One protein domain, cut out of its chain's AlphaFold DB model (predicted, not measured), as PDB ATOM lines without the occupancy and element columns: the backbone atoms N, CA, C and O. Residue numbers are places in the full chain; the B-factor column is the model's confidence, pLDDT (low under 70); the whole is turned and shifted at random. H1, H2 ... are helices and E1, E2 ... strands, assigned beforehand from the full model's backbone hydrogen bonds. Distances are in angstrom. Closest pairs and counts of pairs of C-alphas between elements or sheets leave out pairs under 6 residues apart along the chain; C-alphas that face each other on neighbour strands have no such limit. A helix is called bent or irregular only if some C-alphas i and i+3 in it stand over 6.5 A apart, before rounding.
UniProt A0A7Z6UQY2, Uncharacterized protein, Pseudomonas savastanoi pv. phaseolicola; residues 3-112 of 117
ATOM      1  N   PRO A   3     -28.761 -40.509 -48.375       94.38
ATOM      2  CA  PRO A   3     -27.945 -41.710 -48.245       94.38
ATOM      3  C   PRO A   3     -26.746 -41.443 -47.326       94.38
ATOM      4  O   PRO A   3     -26.066 -40.426 -47.496       94.38
ATOM      5  N   ASP A   4     -26.483 -42.352 -46.392       95.75
ATOM      6  CA  ASP A   4     -25.202 -42.458 -45.683       95.75
ATOM      7  C   ASP A   4     -24.490 -43.729 -46.158       95.75
ATOM      8  O   ASP A   4     -25.077 -44.814 -46.112       95.75
ATOM      9  N   HIS A   5     -23.279 -43.591 -46.700       96.31
ATOM     10  CA  HIS A   5     -22.541 -44.721 -47.271       96.31
ATOM     11  C   HIS A   5     -21.949 -45.575 -46.153       96.31
ATOM     12  O   HIS A   5     -21.301 -45.041 -45.257       96.31
ATOM     13  N   ILE A   6     -22.139 -46.891 -46.242       96.62
ATOM     14  CA  ILE A   6     -21.633 -47.857 -45.268       96.62
ATOM     15  C   ILE A   6     -20.865 -48.952 -46.026       96.62
ATOM     16  O   ILE A   6     -21.503 -49.816 -46.629       96.62
ATOM     17  N   PRO A   7     -19.520 -48.956 -45.997       96.69
ATOM     18  CA  PRO A   7     -18.652 -48.007 -45.292       96.69
ATOM     19  C   PRO A   7     -18.565 -46.633 -45.993       96.69
ATOM     20  O   PRO A   7     -19.011 -46.486 -47.137       96.69
ATOM     21  N   PRO A   8     -17.950 -45.610 -45.368       95.69
ATOM     22  CA  PRO A   8     -17.877 -44.273 -45.935       95.69
ATOM     23  C   PRO A   8     -17.054 -44.299 -47.222       95.69
ATOM     24  O   PRO A   8     -15.946 -44.834 -47.256       95.69
ATOM     25  N   PHE A   9     -17.540 -43.656 -48.287       95.56
ATOM     26  CA  PHE A   9     -16.878 -43.731 -49.598       95.56
ATOM     27  C   PHE A   9     -15.409 -43.261 -49.586       95.56
ATOM     28  O   PHE A   9     -14.588 -43.744 -50.360       95.56
ATOM     29  N   ALA A  10     -15.041 -42.338 -48.691       95.12
ATOM     30  CA  ALA A  10     -13.647 -41.923 -48.544       95.12
ATOM     31  C   ALA A  10     -12.734 -43.070 -48.062       95.12
ATOM     32  O   ALA A  10     -11.613 -43.179 -48.551       95.12
ATOM     33  N   ALA A  11     -13.224 -43.934 -47.166       96.38
ATOM     34  CA  ALA A  11     -12.513 -45.129 -46.712       96.38
ATOM     35  C   ALA A  11     -12.405 -46.167 -47.839       96.38
ATOM     36  O   ALA A  11     -11.331 -46.710 -48.066       96.38
ATOM     37  N   VAL A  12     -13.478 -46.360 -48.617       96.00
ATOM     38  CA  VAL A  12     -13.465 -47.222 -49.816       96.00
ATOM     39  C   VAL A  12     -12.419 -46.751 -50.828       96.00
ATOM     40  O   VAL A  12     -11.642 -47.549 -51.349       96.00
ATOM     41  N   LYS A  13     -12.356 -45.441 -51.083       94.94
ATOM     42  CA  LYS A  13     -11.360 -44.845 -51.980       94.94
ATOM     43  C   LYS A  13      -9.928 -45.047 -51.471       94.94
ATOM     44  O   LYS A  13      -9.031 -45.268 -52.281       94.94
ATOM     45  N   ASP A  14      -9.705 -44.953 -50.161       95.31
ATOM     46  CA  ASP A  14      -8.398 -45.227 -49.551       95.31
ATOM     47  C   ASP A  14      -8.015 -46.711 -49.672       95.31
ATOM     48  O   ASP A  14      -6.913 -47.021 -50.120       95.31
ATOM     49  N   ALA A  15      -8.947 -47.625 -49.385       95.25
ATOM     50  CA  ALA A  15      -8.747 -49.065 -49.527       95.25
ATOM     51  C   ALA A  15      -8.400 -49.461 -50.972       95.25
ATOM     52  O   ALA A  15      -7.412 -50.156 -51.197       95.25
ATOM     53  N   SER A  16      -9.136 -48.944 -51.963       93.44
ATOM     54  CA  SER A  16      -8.849 -49.159 -53.392       93.44
ATOM     55  C   SER A  16      -7.393 -48.828 -53.735       93.44
ATOM     56  O   SER A  16      -6.692 -49.635 -54.342       93.44
ATOM     57  N   ARG A  17      -6.896 -47.676 -53.268       92.19
ATOM     58  CA  ARG A  17      -5.506 -47.247 -53.495       92.19
ATOM     59  C   ARG A  17      -4.493 -48.174 -52.828       92.19
ATOM     60  O   ARG A  17      -3.477 -48.501 -53.433       92.19
ATOM     61  N   ARG A  18      -4.759 -48.630 -51.599       91.81
ATOM     62  CA  ARG A  18      -3.876 -49.568 -50.875       91.81
ATOM     63  C   ARG A  18      -3.747 -50.918 -51.569       91.81
ATOM     64  O   ARG A  18      -2.690 -51.534 -51.496       91.81
ATOM     65  N   HIS A  19      -4.803 -51.349 -52.250       90.56
ATOM     66  CA  HIS A  19      -4.827 -52.578 -53.039       90.56
ATOM     67  C   HIS A  19      -4.346 -52.377 -54.487       90.56
ATOM     68  O   HIS A  19      -4.540 -53.259 -55.317       90.56
ATOM     69  N   ALA A  20      -3.704 -51.239 -54.794       87.00
ATOM     70  CA  ALA A  20      -3.216 -50.883 -56.130       87.00
ATOM     71  C   ALA A  20      -4.307 -50.895 -57.222       87.00
ATOM     72  O   ALA A  20      -4.017 -51.066 -58.406       87.00
ATOM     73  N   VAL A  21      -5.565 -50.683 -56.825       85.00
ATOM     74  CA  VAL A  21      -6.694 -50.485 -57.734       85.00
ATOM     75  C   VAL A  21      -6.766 -48.992 -58.053       85.00
ATOM     76  O   VAL A  21      -7.379 -48.202 -57.325       85.00
ATOM     77  N   GLU A  22      -6.084 -48.604 -59.130       84.12
ATOM     78  CA  GLU A  22      -6.108 -47.247 -59.679       84.12
ATOM     79  C   GLU A  22      -7.375 -47.048 -60.514       84.12
ATOM     80  O   GLU A  22      -7.571 -47.702 -61.536       84.12
ATOM     81  N   LEU A  23      -8.241 -46.140 -60.069       89.19
ATOM     82  CA  LEU A  23      -9.520 -45.840 -60.707       89.19
ATOM     83  C   LEU A  23      -9.493 -44.419 -61.271       89.19
ATOM     84  O   LEU A  23      -9.146 -43.467 -60.567       89.19
ATOM     85  N   SER A  24      -9.926 -44.263 -62.519       91.88
ATOM     86  CA  SER A  24     -10.231 -42.964 -63.120       91.88
ATOM     87  C   SER A  24     -11.328 -42.230 -62.344       91.88
ATOM     88  O   SER A  24     -12.105 -42.826 -61.594       91.88
ATOM     89  N   ASP A  25     -11.477 -40.925 -62.569       92.31
ATOM     90  CA  ASP A  25     -12.556 -40.147 -61.944       92.31
ATOM     91  C   ASP A  25     -13.954 -40.694 -62.284       92.31
ATOM     92  O   ASP A  25     -14.855 -40.684 -61.439       92.31
ATOM     93  N   SER A  26     -14.144 -41.217 -63.502       94.00
ATOM     94  CA  SER A  26     -15.388 -41.881 -63.904       94.00
ATOM     95  C   SER A  26     -15.627 -43.184 -63.149       94.00
ATOM     96  O   SER A  26     -16.755 -43.438 -62.727       94.00
ATOM     97  N   GLU A  27     -14.582 -43.979 -62.926       93.06
ATOM     98  CA  GLU A  27     -14.676 -45.234 -62.179       93.06
ATOM     99  C   GLU A  27     -14.868 -44.980 -60.684       93.06
ATOM    100  O   GLU A  27     -15.694 -45.634 -60.059       93.06
ATOM    101  N   LEU A  28     -14.218 -43.960 -60.116       92.94
ATOM    102  CA  LEU A  28     -14.468 -43.508 -58.746       92.94
ATOM    103  C   LEU A  28     -15.908 -43.028 -58.565       92.94
ATOM    104  O   LEU A  28     -16.537 -43.316 -57.548       92.94
ATOM    105  N   LYS A  29     -16.456 -42.301 -59.543       93.12
ATOM    106  CA  LYS A  29     -17.860 -41.879 -59.518       93.12
ATOM    107  C   LYS A  29     -18.804 -43.079 -59.606       93.12
ATOM    108  O   LYS A  29     -19.784 -43.119 -58.864       93.12
ATOM    109  N   ALA A  30     -18.512 -44.045 -60.475       91.56
ATOM    110  CA  ALA A  30     -19.281 -45.282 -60.578       91.56
ATOM    111  C   ALA A  30     -19.218 -46.083 -59.268       91.56
ATOM    112  O   ALA A  30     -20.257 -46.456 -58.733       91.56
ATOM    113  N   LEU A  31     -18.025 -46.246 -58.693       92.25
ATOM    114  CA  LEU A  31     -17.818 -46.915 -57.414       92.25
ATOM    115  C   LEU A  31     -18.585 -46.223 -56.289       92.25
ATOM    116  O   LEU A  31     -19.263 -46.894 -55.524       92.25
ATOM    117  N   ARG A  32     -18.555 -44.887 -56.213       92.25
ATOM    118  CA  ARG A  32     -19.344 -44.131 -55.228       92.25
ATOM    119  C   ARG A  32     -20.834 -44.411 -55.357       92.25
ATOM    120  O   ARG A  32     -21.510 -44.588 -54.351       92.25
ATOM    121  N   ASN A  33     -21.345 -44.431 -56.585       89.69
ATOM    122  CA  ASN A  33     -22.759 -44.681 -56.849       89.69
ATOM    123  C   ASN A  33     -23.168 -46.131 -56.547       89.69
ATOM    124  O   ASN A  33     -24.336 -46.367 -56.259       89.69
ATOM    125  N   ASN A  34     -22.214 -47.065 -56.584       85.38
ATOM    126  CA  ASN A  34     -22.407 -48.479 -56.259       85.38
ATOM    127  C   ASN A  34     -21.991 -48.840 -54.820       85.38
ATOM    128  O   ASN A  34     -22.214 -49.966 -54.391       85.38
ATOM    129  N   THR A  35     -21.399 -47.911 -54.062       87.56
ATOM    130  CA  THR A  35     -21.055 -48.125 -52.651       87.56
ATOM    131  C   THR A  35     -22.337 -48.093 -51.838       87.56
ATOM    132  O   THR A  35     -23.066 -47.094 -51.859       87.56
ATOM    133  N   ASN A  36     -22.602 -49.176 -51.111       91.38
ATOM    134  CA  ASN A  36     -23.856 -49.352 -50.394       91.38
ATOM    135  C   ASN A  36     -24.117 -48.217 -49.405       91.38
ATOM    136  O   ASN A  36     -23.204 -47.599 -48.853       91.38
ATOM    137  N   CYS A  37     -25.396 -47.916 -49.215       93.81
ATOM    138  CA  CYS A  37     -25.834 -46.866 -48.314       93.81
ATOM    139  C   CYS A  37     -27.142 -47.239 -47.629       93.81
ATOM    140  O   CYS A  37     -27.944 -48.017 -48.148       93.81
ATOM    141  N   VAL A  38     -27.375 -46.617 -46.480       94.75
ATOM    142  CA  VAL A  38     -28.677 -46.607 -45.816       94.75
ATOM    143  C   VAL A  38     -29.329 -45.245 -46.023       94.75
ATOM    144  O   VAL A  38     -28.681 -44.201 -45.931       94.75
ATOM    145  N   PHE A  39     -30.630 -45.226 -46.313       93.75
ATOM    146  CA  PHE A  39     -31.384 -43.977 -46.396       93.75
ATOM    147  C   PHE A  39     -31.888 -43.585 -45.011       93.75
ATOM    148  O   PHE A  39     -32.733 -44.257 -44.424       93.75
ATOM    149  N   VAL A  40     -31.408 -42.447 -44.519       95.06
ATOM    150  CA  VAL A  40     -31.718 -41.927 -43.182       95.06
ATOM    151  C   VAL A  40     -32.370 -40.549 -43.267       95.06
ATOM    152  O   VAL A  40     -32.308 -39.860 -44.296       95.06
ATOM    153  N   LYS A  41     -33.027 -40.116 -42.186       96.12
ATOM    154  CA  LYS A  41     -33.514 -38.734 -42.093       96.12
ATOM    155  C   LYS A  41     -32.332 -37.778 -42.172       96.12
ATOM    156  O   LYS A  41     -31.316 -37.988 -41.524       96.12
ATOM    157  N   THR A  42     -32.482 -36.700 -42.935       95.75
ATOM    158  CA  THR A  42     -31.399 -35.734 -43.168       95.75
ATOM    159  C   THR A  42     -30.912 -35.096 -41.866       95.75
ATOM    160  O   THR A  42     -29.711 -34.938 -41.682       95.75
ATOM    161  N   CYS A  43     -31.817 -34.790 -40.932       95.50
ATOM    162  CA  CYS A  43     -31.440 -34.292 -39.608       95.50
ATOM    163  C   CYS A  43     -30.617 -35.317 -38.816       95.50
ATOM    164  O   CYS A  43     -29.588 -34.953 -38.257       95.50
ATOM    165  N   SER A  44     -31.005 -36.596 -38.834       96.31
ATOM    166  CA  SER A  44     -30.230 -37.672 -38.214       96.31
ATOM    167  C   SER A  44     -28.891 -37.888 -38.923       96.31
ATOM    168  O   SER A  44     -27.899 -38.116 -38.256       96.31
ATOM    169  N   HIS A  45     -28.813 -37.755 -40.252       96.31
ATOM    170  CA  HIS A  45     -27.543 -37.820 -40.994       96.31
ATOM    171  C   HIS A  45     -26.572 -36.737 -40.529       96.31
ATOM    172  O   HIS A  45     -25.421 -37.022 -40.208       96.31
ATOM    173  N   ILE A  46     -27.062 -35.501 -40.426       95.06
ATOM    174  CA  ILE A  46     -26.280 -34.364 -39.942       95.06
ATOM    175  C   ILE A  46     -25.902 -34.537 -38.471       95.06
ATOM    176  O   ILE A  46     -24.820 -34.117 -38.086       95.06
ATOM    177  N   ALA A  47     -26.754 -35.113 -37.628       95.81
ATOM    178  CA  ALA A  47     -26.469 -35.236 -36.202       95.81
ATOM    179  C   ALA A  47     -25.577 -36.446 -35.882       95.81
ATOM    180  O   ALA A  47     -24.571 -36.300 -35.195       95.81
ATOM    181  N   GLU A  48     -25.883 -37.612 -36.440       96.56
ATOM    182  CA  GLU A  48     -25.451 -38.908 -35.903       96.56
ATOM    183  C   GLU A  48     -24.299 -39.538 -36.700       96.56
ATOM    184  O   GLU A  48     -23.440 -40.176 -36.106       96.56
ATOM    185  N   SER A  49     -24.220 -39.340 -38.025       95.19
ATOM    186  CA  SER A  49     -23.238 -40.052 -38.866       95.19
ATOM    187  C   SER A  49     -21.793 -39.839 -38.417       95.19
ATOM    188  O   SER A  49     -21.353 -38.717 -38.152       95.19
ATOM    189  N   ARG A  50     -21.002 -40.916 -38.410       96.06
ATOM    190  CA  ARG A  50     -19.579 -40.872 -38.041       96.06
ATOM    191  C   ARG A  50     -18.734 -40.030 -38.989       96.06
ATOM    192  O   ARG A  50     -17.642 -39.622 -38.604       96.06
ATOM    193  N   THR A  51     -19.208 -39.780 -40.209       93.38
ATOM    194  CA  THR A  51     -18.412 -39.148 -41.273       93.38
ATOM    195  C   THR A  51     -19.054 -37.928 -41.915       93.38
ATOM    196  O   THR A  51     -18.496 -37.374 -42.862       93.38
ATOM    197  N   PHE A  52     -20.200 -37.457 -41.422       90.88
ATOM    198  CA  PHE A  52     -20.822 -36.276 -42.010       90.88
ATOM    199  C   PHE A  52     -19.976 -35.015 -41.767       90.88
ATOM    200  O   PHE A  52     -19.681 -34.648 -40.622       90.88
ATOM    201  N   SER A  53     -19.654 -34.315 -42.861       88.06
ATOM    202  CA  SER A  53     -18.857 -33.080 -42.884       88.06
ATOM    203  C   SER A  53     -17.452 -33.272 -42.278       88.06
ATOM    204  O   SER A  53     -16.751 -34.223 -42.618       88.06
ATOM    205  N   SER A  54     -17.022 -32.380 -41.386       87.31
ATOM    206  CA  SER A  54     -15.681 -32.338 -40.788       87.31
ATOM    207  C   SER A  54     -15.303 -33.554 -39.935       87.31
ATOM    208  O   SER A  54     -14.144 -33.677 -39.549       87.31
ATOM    209  N   ARG A  55     -16.242 -34.466 -39.649       90.50
ATOM    210  CA  ARG A  55     -15.971 -35.683 -38.868       90.50
ATOM    211  C   ARG A  55     -15.121 -36.714 -39.610       90.50
ATOM    212  O   ARG A  55     -14.548 -37.583 -38.965       90.50
ATOM    213  N   ASN A  56     -15.004 -36.618 -40.935       92.19
ATOM    214  CA  ASN A  56     -14.217 -37.548 -41.744       92.19
ATOM    215  C   ASN A  56     -12.774 -37.050 -41.969       92.19
ATOM    216  O   ASN A  56     -12.409 -36.658 -43.079       92.19
ATOM    217  N   SER A  57     -11.971 -36.988 -40.899       93.56
ATOM    218  CA  SER A  57     -10.575 -36.520 -40.972       93.56
ATOM    219  C   SER A  57      -9.685 -37.465 -41.792       93.56
ATOM    220  O   SER A  57     -10.031 -38.625 -42.012       93.56
ATOM    221  N   LYS A  58      -8.505 -37.003 -42.224       93.75
ATOM    222  CA  LYS A  58      -7.561 -37.835 -42.998       93.75
ATOM    223  C   LYS A  58      -7.108 -39.071 -42.217       93.75
ATOM    224  O   LYS A  58      -7.012 -40.154 -42.782       93.75
ATOM    225  N   GLU A  59      -6.865 -38.911 -40.923       93.94
ATOM    226  CA  GLU A  59      -6.443 -39.977 -40.011       93.94
ATOM    227  C   GLU A  59      -7.557 -41.012 -39.848       93.94
ATOM    228  O   GLU A  59      -7.304 -42.219 -39.874       93.94
ATOM    229  N   LYS A  60      -8.808 -40.542 -39.748       94.94
ATOM    230  CA  LYS A  60      -9.983 -41.409 -39.715       94.94
ATOM    231  C   LYS A  60     -10.149 -42.170 -41.027       94.94
ATOM    232  O   LYS A  60     -10.312 -43.379 -40.975       94.94
ATOM    233  N   ILE A  61     -10.024 -41.502 -42.176       96.12
ATOM    234  CA  ILE A  61     -10.084 -42.142 -43.500       96.12
ATOM    235  C   ILE A  61      -9.031 -43.244 -43.615       96.12
ATOM    236  O   ILE A  61      -9.353 -44.345 -44.046       96.12
ATOM    237  N   ALA A  62      -7.794 -42.974 -43.196       95.12
ATOM    238  CA  ALA A  62      -6.722 -43.962 -43.243       95.12
ATOM    239  C   ALA A  62      -6.966 -45.142 -42.286       95.12
ATOM    240  O   ALA A  62      -6.602 -46.276 -42.596       95.12
ATOM    241  N   THR A  63      -7.566 -44.890 -41.125       95.38
ATOM    242  CA  THR A  63      -7.921 -45.951 -40.175       95.38
ATOM    243  C   THR A  63      -9.061 -46.799 -40.735       95.38
ATOM    244  O   THR A  63      -8.919 -48.011 -40.864       95.38
ATOM    245  N   ASP A  64     -10.152 -46.161 -41.147       96.69
ATOM    246  CA  ASP A  64     -11.339 -46.812 -41.698       96.69
ATOM    247  C   ASP A  64     -11.027 -47.566 -43.008       96.69
ATOM    248  O   ASP A  64     -11.560 -48.643 -43.247       96.69
ATOM    249  N   GLY A  65     -10.128 -47.042 -43.848       95.56
ATOM    250  CA  GLY A  65      -9.708 -47.673 -45.106       95.56
ATOM    251  C   GLY A  65      -8.807 -48.901 -44.939       95.56
ATOM    252  O   GLY A  65      -8.592 -49.628 -45.903       95.56
ATOM    253  N   SER A  66      -8.271 -49.147 -43.739       95.81
ATOM    254  CA  SER A  66      -7.488 -50.360 -43.460       95.81
ATOM    255  C   SER A  66      -8.343 -51.594 -43.172       95.81
ATOM    256  O   SER A  66      -7.837 -52.707 -43.278       95.81
ATOM    257  N   ASP A  67      -9.615 -51.398 -42.819       96.94
ATOM    258  CA  ASP A  67     -10.534 -52.466 -42.432       96.94
ATOM    259  C   ASP A  67     -11.982 -52.038 -42.708       96.94
ATOM    260  O   ASP A  67     -12.670 -51.456 -41.862       96.94
ATOM    261  N   LEU A  68     -12.429 -52.317 -43.938       97.12
ATOM    262  CA  LEU A  68     -13.745 -51.921 -44.434       97.12
ATOM    263  C   LEU A  68     -14.899 -52.615 -43.699       97.12
ATOM    264  O   LEU A  68     -15.973 -52.022 -43.569       97.12
ATOM    265  N   TYR A  69     -14.696 -53.844 -43.211       97.75
ATOM    266  CA  TYR A  69     -15.714 -54.563 -42.444       97.75
ATOM    267  C   TYR A  69     -15.930 -53.882 -41.094       97.75
ATOM    268  O   TYR A  69     -17.052 -53.506 -40.750       97.75
ATOM    269  N   LYS A  70     -14.840 -53.620 -40.369       97.81
ATOM    270  CA  LYS A  70     -14.894 -52.989 -39.052       97.81
ATOM    271  C   LYS A  70     -15.466 -51.575 -39.084       97.81
ATOM    272  O   LYS A  70     -16.200 -51.198 -38.168       97.81
ATOM    273  N   VAL A  71     -15.153 -50.767 -40.104       97.50
ATOM    274  CA  VAL A  71     -15.778 -49.436 -40.211       97.50
ATOM    275  C   VAL A  71     -17.270 -49.544 -40.535       97.50
ATOM    276  O   VAL A  71     -18.035 -48.789 -39.937       97.50
ATOM    277  N   ALA A  72     -17.688 -50.487 -41.390       97.88
ATOM    278  CA  ALA A  72     -19.101 -50.705 -41.692       97.88
ATOM    279  C   ALA A  72     -19.890 -51.084 -40.429       97.88
ATOM    280  O   ALA A  72     -20.943 -50.505 -40.174       97.88
ATOM    281  N   GLU A  73     -19.335 -51.964 -39.592       98.12
ATOM    282  CA  GLU A  73     -19.913 -52.313 -38.289       98.12
ATOM    283  C   GLU A  73     -20.073 -51.089 -37.384       98.12
ATOM    284  O   GLU A  73     -21.150 -50.840 -36.847       98.12
ATOM    285  N   ALA A  74     -19.034 -50.262 -37.265       97.88
ATOM    286  CA  ALA A  74     -19.096 -49.071 -36.426       97.88
ATOM    287  C   ALA A  74     -20.082 -48.000 -36.957       97.88
ATOM    288  O   ALA A  74     -20.656 -47.242 -36.168       97.88
ATOM    289  N   ASP A  75     -20.316 -47.927 -38.271       97.69
ATOM    290  CA  ASP A  75     -21.377 -47.088 -38.846       97.69
ATOM    291  C   ASP A  75     -22.770 -47.660 -38.552       97.69
ATOM    292  O   ASP A  75     -23.666 -46.920 -38.142       97.69
ATOM    293  N   LEU A  76     -22.959 -48.975 -38.689       97.88
ATOM    294  CA  LEU A  76     -24.219 -49.652 -38.361       97.88
ATOM    295  C   LEU A  76     -24.557 -49.526 -36.869       97.88
ATOM    296  O   LEU A  76     -25.704 -49.241 -36.518       97.88
ATOM    297  N   ASP A  77     -23.560 -49.639 -35.991       98.25
ATOM    298  CA  ASP A  77     -23.713 -49.431 -34.548       98.25
ATOM    299  C   ASP A  77     -24.117 -47.989 -34.206       98.25
ATOM    300  O   ASP A  77     -24.869 -47.768 -33.256       98.25
ATOM    301  N   THR A  78     -23.685 -47.009 -35.007       97.81
ATOM    302  CA  THR A  78     -24.119 -45.606 -34.877       97.81
ATOM    303  C   THR A  78     -25.594 -45.445 -35.241       97.81
ATOM    304  O   THR A  78     -26.332 -44.702 -34.588       97.81
ATOM    305  N   TRP A  79     -26.054 -46.171 -36.259       98.12
ATOM    306  CA  TRP A  79     -27.430 -46.090 -36.742       98.12
ATOM    307  C   TRP A  79     -28.432 -46.903 -35.920       98.12
ATOM    308  O   TRP A  79     -29.582 -46.480 -35.774       98.12
ATOM    309  N   MET A  80     -28.012 -48.014 -35.313       97.94
ATOM    310  CA  MET A  80     -28.870 -48.872 -34.492       97.94
ATOM    311  C   MET A  80     -29.705 -48.114 -33.435       97.94
ATOM    312  O   MET A  80     -30.925 -48.309 -33.406       97.94
ATOM    313  N   PRO A  81     -29.139 -47.257 -32.557       97.88
ATOM    314  CA  PRO A  81     -29.940 -46.525 -31.577       97.88
ATOM    315  C   PRO A  81     -30.917 -45.546 -32.237       97.88
ATOM    316  O   PRO A  81     -32.023 -45.363 -31.730       97.88
ATOM    317  N   VAL A  82     -30.559 -44.948 -33.378       97.69
ATOM    318  CA  VAL A  82     -31.452 -44.059 -34.135       97.69
ATOM    319  C   VAL A  82     -32.661 -44.840 -34.639       97.69
ATOM    320  O   VAL A  82     -33.793 -44.437 -34.384       97.69
ATOM    321  N   TRP A  83     -32.443 -45.990 -35.277       97.81
ATOM    322  CA  TRP A  83     -33.521 -46.843 -35.781       97.81
ATOM    323  C   TRP A  83     -34.438 -47.353 -34.668       97.81
ATOM    324  O   TRP A  83     -35.659 -47.355 -34.835       97.81
ATOM    325  N   LYS A  84     -33.883 -47.692 -33.496       97.94
ATOM    326  CA  LYS A  84     -34.678 -48.052 -32.309       97.94
ATOM    327  C   LYS A  84     -35.591 -46.908 -31.860       97.94
ATOM    328  O   LYS A  84     -36.777 -47.137 -31.639       97.94
ATOM    329  N   ARG A  85     -35.087 -45.666 -31.794       96.88
ATOM    330  CA  ARG A  85     -35.916 -44.477 -31.485       96.88
ATOM    331  C   ARG A  85     -36.982 -44.205 -32.548       96.88
ATOM    332  O   ARG A  85     -38.012 -43.617 -32.242       96.88
ATOM    333  N   GLU A  86     -36.734 -44.610 -33.789       95.38
ATOM    334  CA  GLU A  86     -37.686 -44.504 -34.898       95.38
ATOM    335  C   GLU A  86     -38.695 -45.660 -34.958       95.38
ATOM    336  O   GLU A  86     -39.525 -45.692 -35.866       95.38
ATOM    337  N   GLY A  87     -38.652 -46.592 -34.001       97.62
ATOM    338  CA  GLY A  87     -39.613 -47.688 -33.887       97.62
ATOM    339  C   GLY A  87     -39.308 -48.897 -34.771       97.62
ATOM    340  O   GLY A  87     -40.202 -49.699 -35.033       97.62
ATOM    341  N   TRP A  88     -38.072 -49.050 -35.256       98.00
ATOM    342  CA  TRP A  88     -37.676 -50.265 -35.966       98.00
ATOM    343  C   TRP A  88     -37.624 -51.451 -35.000       98.00
ATOM    344  O   TRP A  88     -37.130 -51.334 -33.877       98.00
ATOM    345  N   SER A  89     -38.104 -52.611 -35.451       98.25
ATOM    346  CA  SER A  89     -37.916 -53.868 -34.730       98.25
ATOM    347  C   SER A  89     -36.451 -54.304 -34.788       98.25
ATOM    348  O   SER A  89     -35.731 -53.969 -35.730       98.25
ATOM    349  N   GLN A  90     -36.016 -55.101 -33.807       98.06
ATOM    350  CA  GLN A  90     -34.670 -55.679 -33.822       98.06
ATOM    351  C   GLN A  90     -34.452 -56.538 -35.080       98.06
ATOM    352  O   GLN A  90     -33.444 -56.364 -35.747       98.06
ATOM    353  N   ALA A  91     -35.450 -57.335 -35.484       98.38
ATOM    354  CA  ALA A  91     -35.390 -58.131 -36.714       98.38
ATOM    355  C   ALA A  91     -35.097 -57.280 -37.963       98.38
ATOM    356  O   ALA A  91     -34.219 -57.621 -38.744       98.38
ATOM    357  N   LYS A  92     -35.757 -56.122 -38.119       98.12
ATOM    358  CA  LYS A  92     -35.502 -55.218 -39.252       98.12
ATOM    359  C   LYS A  92     -34.087 -54.628 -39.220       98.12
ATOM    360  O   LYS A  92     -33.484 -54.413 -40.271       98.12
ATOM    361  N   ILE A  93     -33.572 -54.323 -38.027       98.06
ATOM    362  CA  ILE A  93     -32.199 -53.831 -37.846       98.06
ATOM    363  C   ILE A  93     -31.201 -54.921 -38.244       98.06
ATOM    364  O   ILE A  93     -30.279 -54.636 -39.005       98.06
ATOM    365  N   ASP A  94     -31.416 -56.154 -37.791       98.06
ATOM    366  CA  ASP A  94     -30.543 -57.293 -38.080       98.06
ATOM    367  C   ASP A  94     -30.555 -57.637 -39.579       98.06
ATOM    368  O   ASP A  94     -29.495 -57.794 -40.181       98.06
ATOM    369  N   GLU A  95     -31.732 -57.649 -40.214       97.88
ATOM    370  CA  GLU A  95     -31.881 -57.815 -41.668       97.88
ATOM    371  C   GLU A  95     -31.153 -56.711 -42.447       97.88
ATOM    372  O   GLU A  95     -30.458 -56.987 -43.423       97.88
ATOM    373  N   THR A  96     -31.267 -55.454 -42.001       96.75
ATOM    374  CA  THR A  96     -30.572 -54.321 -42.636       96.75
ATOM    375  C   THR A  96     -29.056 -54.449 -42.482       96.75
ATOM    376  O   THR A  96     -28.327 -54.222 -43.447       96.75
ATOM    377  N   ARG A  97     -28.577 -54.836 -41.292       97.19
ATOM    378  CA  ARG A  97     -27.152 -55.055 -41.004       97.19
ATOM    379  C   ARG A  97     -26.590 -56.166 -41.890       97.19
ATOM    380  O   ARG A  97     -25.613 -55.934 -42.595       97.19
ATOM    381  N   SER A  98     -27.251 -57.326 -41.922       97.06
ATOM    382  CA  SER A  98     -26.867 -58.454 -42.779       97.06
ATOM    383  C   SER A  98     -26.843 -58.051 -44.251       97.06
ATOM    384  O   SER A  98     -25.839 -58.261 -44.923       97.06
ATOM    385  N   GLY A  99     -27.898 -57.390 -44.735       96.81
ATOM    386  CA  GLY A  99     -27.980 -56.956 -46.127       96.81
ATOM    387  C   GLY A  99     -26.841 -56.016 -46.525       96.81
ATOM    388  O   GLY A  99     -26.252 -56.185 -47.590       96.81
ATOM    389  N   VAL A 100     -26.472 -55.060 -45.664       96.81
ATOM    390  CA  VAL A 100     -25.318 -54.176 -45.911       96.81
ATOM    391  C   VAL A 100     -24.024 -54.980 -46.059       96.81
ATOM    392  O   VAL A 100     -23.269 -54.727 -46.999       96.81
ATOM    393  N   HIS A 101     -23.774 -55.963 -45.190       97.44
ATOM    394  CA  HIS A 101     -22.589 -56.819 -45.305       97.44
ATOM    395  C   HIS A 101     -22.609 -57.695 -46.554       97.44
ATOM    396  O   HIS A 101     -21.577 -57.799 -47.212       97.44
ATOM    397  N   ASP A 102     -23.755 -58.260 -46.928       96.31
ATOM    398  CA  ASP A 102     -23.883 -59.092 -48.128       96.31
ATOM    399  C   ASP A 102     -23.576 -58.289 -49.400       96.31
ATOM    400  O   ASP A 102     -22.797 -58.722 -50.256       96.31
ATOM    401  N   PHE A 103     -24.131 -57.076 -49.515       95.44
ATOM    402  CA  PHE A 103     -23.853 -56.209 -50.657       95.44
ATOM    403  C   PHE A 103     -22.412 -55.694 -50.664       95.44
ATOM    404  O   PHE A 103     -21.812 -55.578 -51.734       95.44
ATOM    405  N   ASN A 104     -21.844 -55.374 -49.498       96.12
ATOM    406  CA  ASN A 104     -20.452 -54.939 -49.392       96.12
ATOM    407  C   ASN A 104     -19.493 -56.063 -49.764       96.12
ATOM    408  O   ASN A 104     -18.580 -55.842 -50.553       96.12
ATOM    409  N   LYS A 105     -19.739 -57.272 -49.257       96.12
ATOM    410  CA  LYS A 105     -18.956 -58.452 -49.596       96.12
ATOM    411  C   LYS A 105     -18.931 -58.669 -51.103       96.12
ATOM    412  O   LYS A 105     -17.853 -58.768 -51.672       96.12
ATOM    413  N   LYS A 106     -20.096 -58.645 -51.757       94.94
ATOM    414  CA  LYS A 106     -20.180 -58.768 -53.216       94.94
ATOM    415  C   LYS A 106     -19.362 -57.689 -53.938       94.94
ATOM    416  O   LYS A 106     -18.566 -58.019 -54.807       94.94
ATOM    417  N   LEU A 107     -19.540 -56.420 -53.564       94.12
ATOM    418  CA  LEU A 107     -18.827 -55.299 -54.181       94.12
ATOM    419  C   LEU A 107     -17.304 -55.431 -54.042       94.12
ATOM    420  O   LEU A 107     -16.578 -55.217 -55.008       94.12
ATOM    421  N   PHE A 108     -16.815 -55.740 -52.842       94.25
ATOM    422  CA  PHE A 108     -15.380 -55.774 -52.569       94.25
ATOM    423  C   PHE A 108     -14.712 -57.051 -53.086       94.25
ATOM    424  O   PHE A 108     -13.588 -56.963 -53.581       94.25
ATOM    425  N   ASP A 109     -15.415 -58.189 -53.083       93.75
ATOM    426  CA  ASP A 109     -14.955 -59.419 -53.734       93.75
ATOM    427  C   ASP A 109     -14.737 -59.175 -55.246       93.75
ATOM    428  O   ASP A 109     -13.682 -59.533 -55.772       93.75
ATOM    429  N   ASP A 110     -15.656 -58.469 -55.926       91.56
ATOM    430  CA  ASP A 110     -15.522 -58.090 -57.348       91.56
ATOM    431  C   ASP A 110     -14.320 -57.153 -57.608       91.56
ATOM    432  O   ASP A 110     -13.776 -57.115 -58.714       91.56
ATOM    433  N   MET A 111     -13.882 -56.402 -56.593       90.44
ATOM    434  CA  MET A 111     -12.721 -55.504 -56.653       90.44
ATOM    435  C   MET A 111     -11.406 -56.159 -56.199       90.44
ATOM    436  O   MET A 111     -10.359 -55.517 -56.264       90.44
ATOM    437  N   GLY A 112     -11.441 -57.397 -55.692       92.44
ATOM    438  CA  GLY A 112     -10.281 -58.035 -55.062       92.44
ATOM    439  C   GLY A 112      -9.848 -57.380 -53.742       92.44
ATOM    440  O   GLY A 112      -8.690 -57.509 -53.337       92.44
TER     441      GLY A 112
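AT A GLANCE: This is residues 3 to 112 of the 117 residues of an uncharacterized protein of Pseudomonas savastanoi pv. phaseolicola (UniProt A0A7Z6UQY2). Picture a long helical hairpin, H5 and H6, running along the length of the domain, with the short helices H1, H3 and H4 and a tiny two-strand sheet gathered round H5, and a fourth short helix, H2, near H1 and away from H5. The sheet, E1 and E2, sits near the middle; H6 makes one side, and H3 and H4 lie on the side away from it, while H2 lies at the surface. The printed part has 110 residues, mostly helix, with six named helices and two named strands in the order E1, H1, H2, E2, H3, H4, H5, H6; the sheet's order is E1 - E2, antiparallel. It is compact, with a radius of gyration of the C-alphas of 13.9 A and spans of 42 by 29 by 23 A.

HOW THE PARTS SIT: Begin at E1, residues 3 to 5, the antiparallel neighbour of E2, residues 37 to 40; look for N 4 and O 38, and N 38 and O 4, each pair 2.9 A apart and within hydrogen-bond range. Next comes H1, residues 9 to 18, close but not clearly touching H2, residues 25 to 34; their closest C-alphas, of Phe 9 and Arg 32, are 6.2 A apart. H1 touches H4, residues 58 to 64, about perpendicular at 81 degrees, with the C-alphas of Ala 11 and Ile 61 closest at 5.0 A. The hub is H5, residues 68 to 85, with a kink of 26 degrees near residue 78; it is only just irregular, C-alphas 78 and 81 being 6.8 A apart. With residue 68 alone it only just touches H1, by 3 pairs of C-alphas within 8 A, the closest being Val 12 and Leu 68 at 7.2 A. With residues 78 to 82 alone it only just touches H3, residues 42 to 48, also by 3 pairs; the closest C-alphas are those of Glu 48 and Thr 78, 6.9 A apart. H5 and H6, residues 90 to 110, form a hairpin at a shallow tilt of 23 degrees, opposite ways, with the C-alphas of Leu 76 and Arg 97 closest at 6.7 A. H6 is apart from H1, H3 and H4. Every O i to N i+4 pair is within hydrogen-bond range in H1, H2, H3, H4 and H6; in H5 it is 12 of 14.

IN THESE COORDINATES: Find C-alpha 3 at (-27.945, -41.710, -48.245), where E1 begins its 6.3 A. H1 then spans 14.3 A, H2 14.1 A, E2 9.2 A, H3 9.9 A and H4 9.8 A. From C-alpha 68 at (-13.745, -51.921, -44.434) H5 runs 26.7 A. H6 runs 30.4 A to C-alpha 110 at (-15.522, -58.090, -57.348).

THE WHOLE: The two C-alphas farthest apart, of Ala 20 and Gly 87, are 42.8 A from each other. The printed part has no cut and no long link. Its mean pLDDT is 94.8, and no printed residue is under 70.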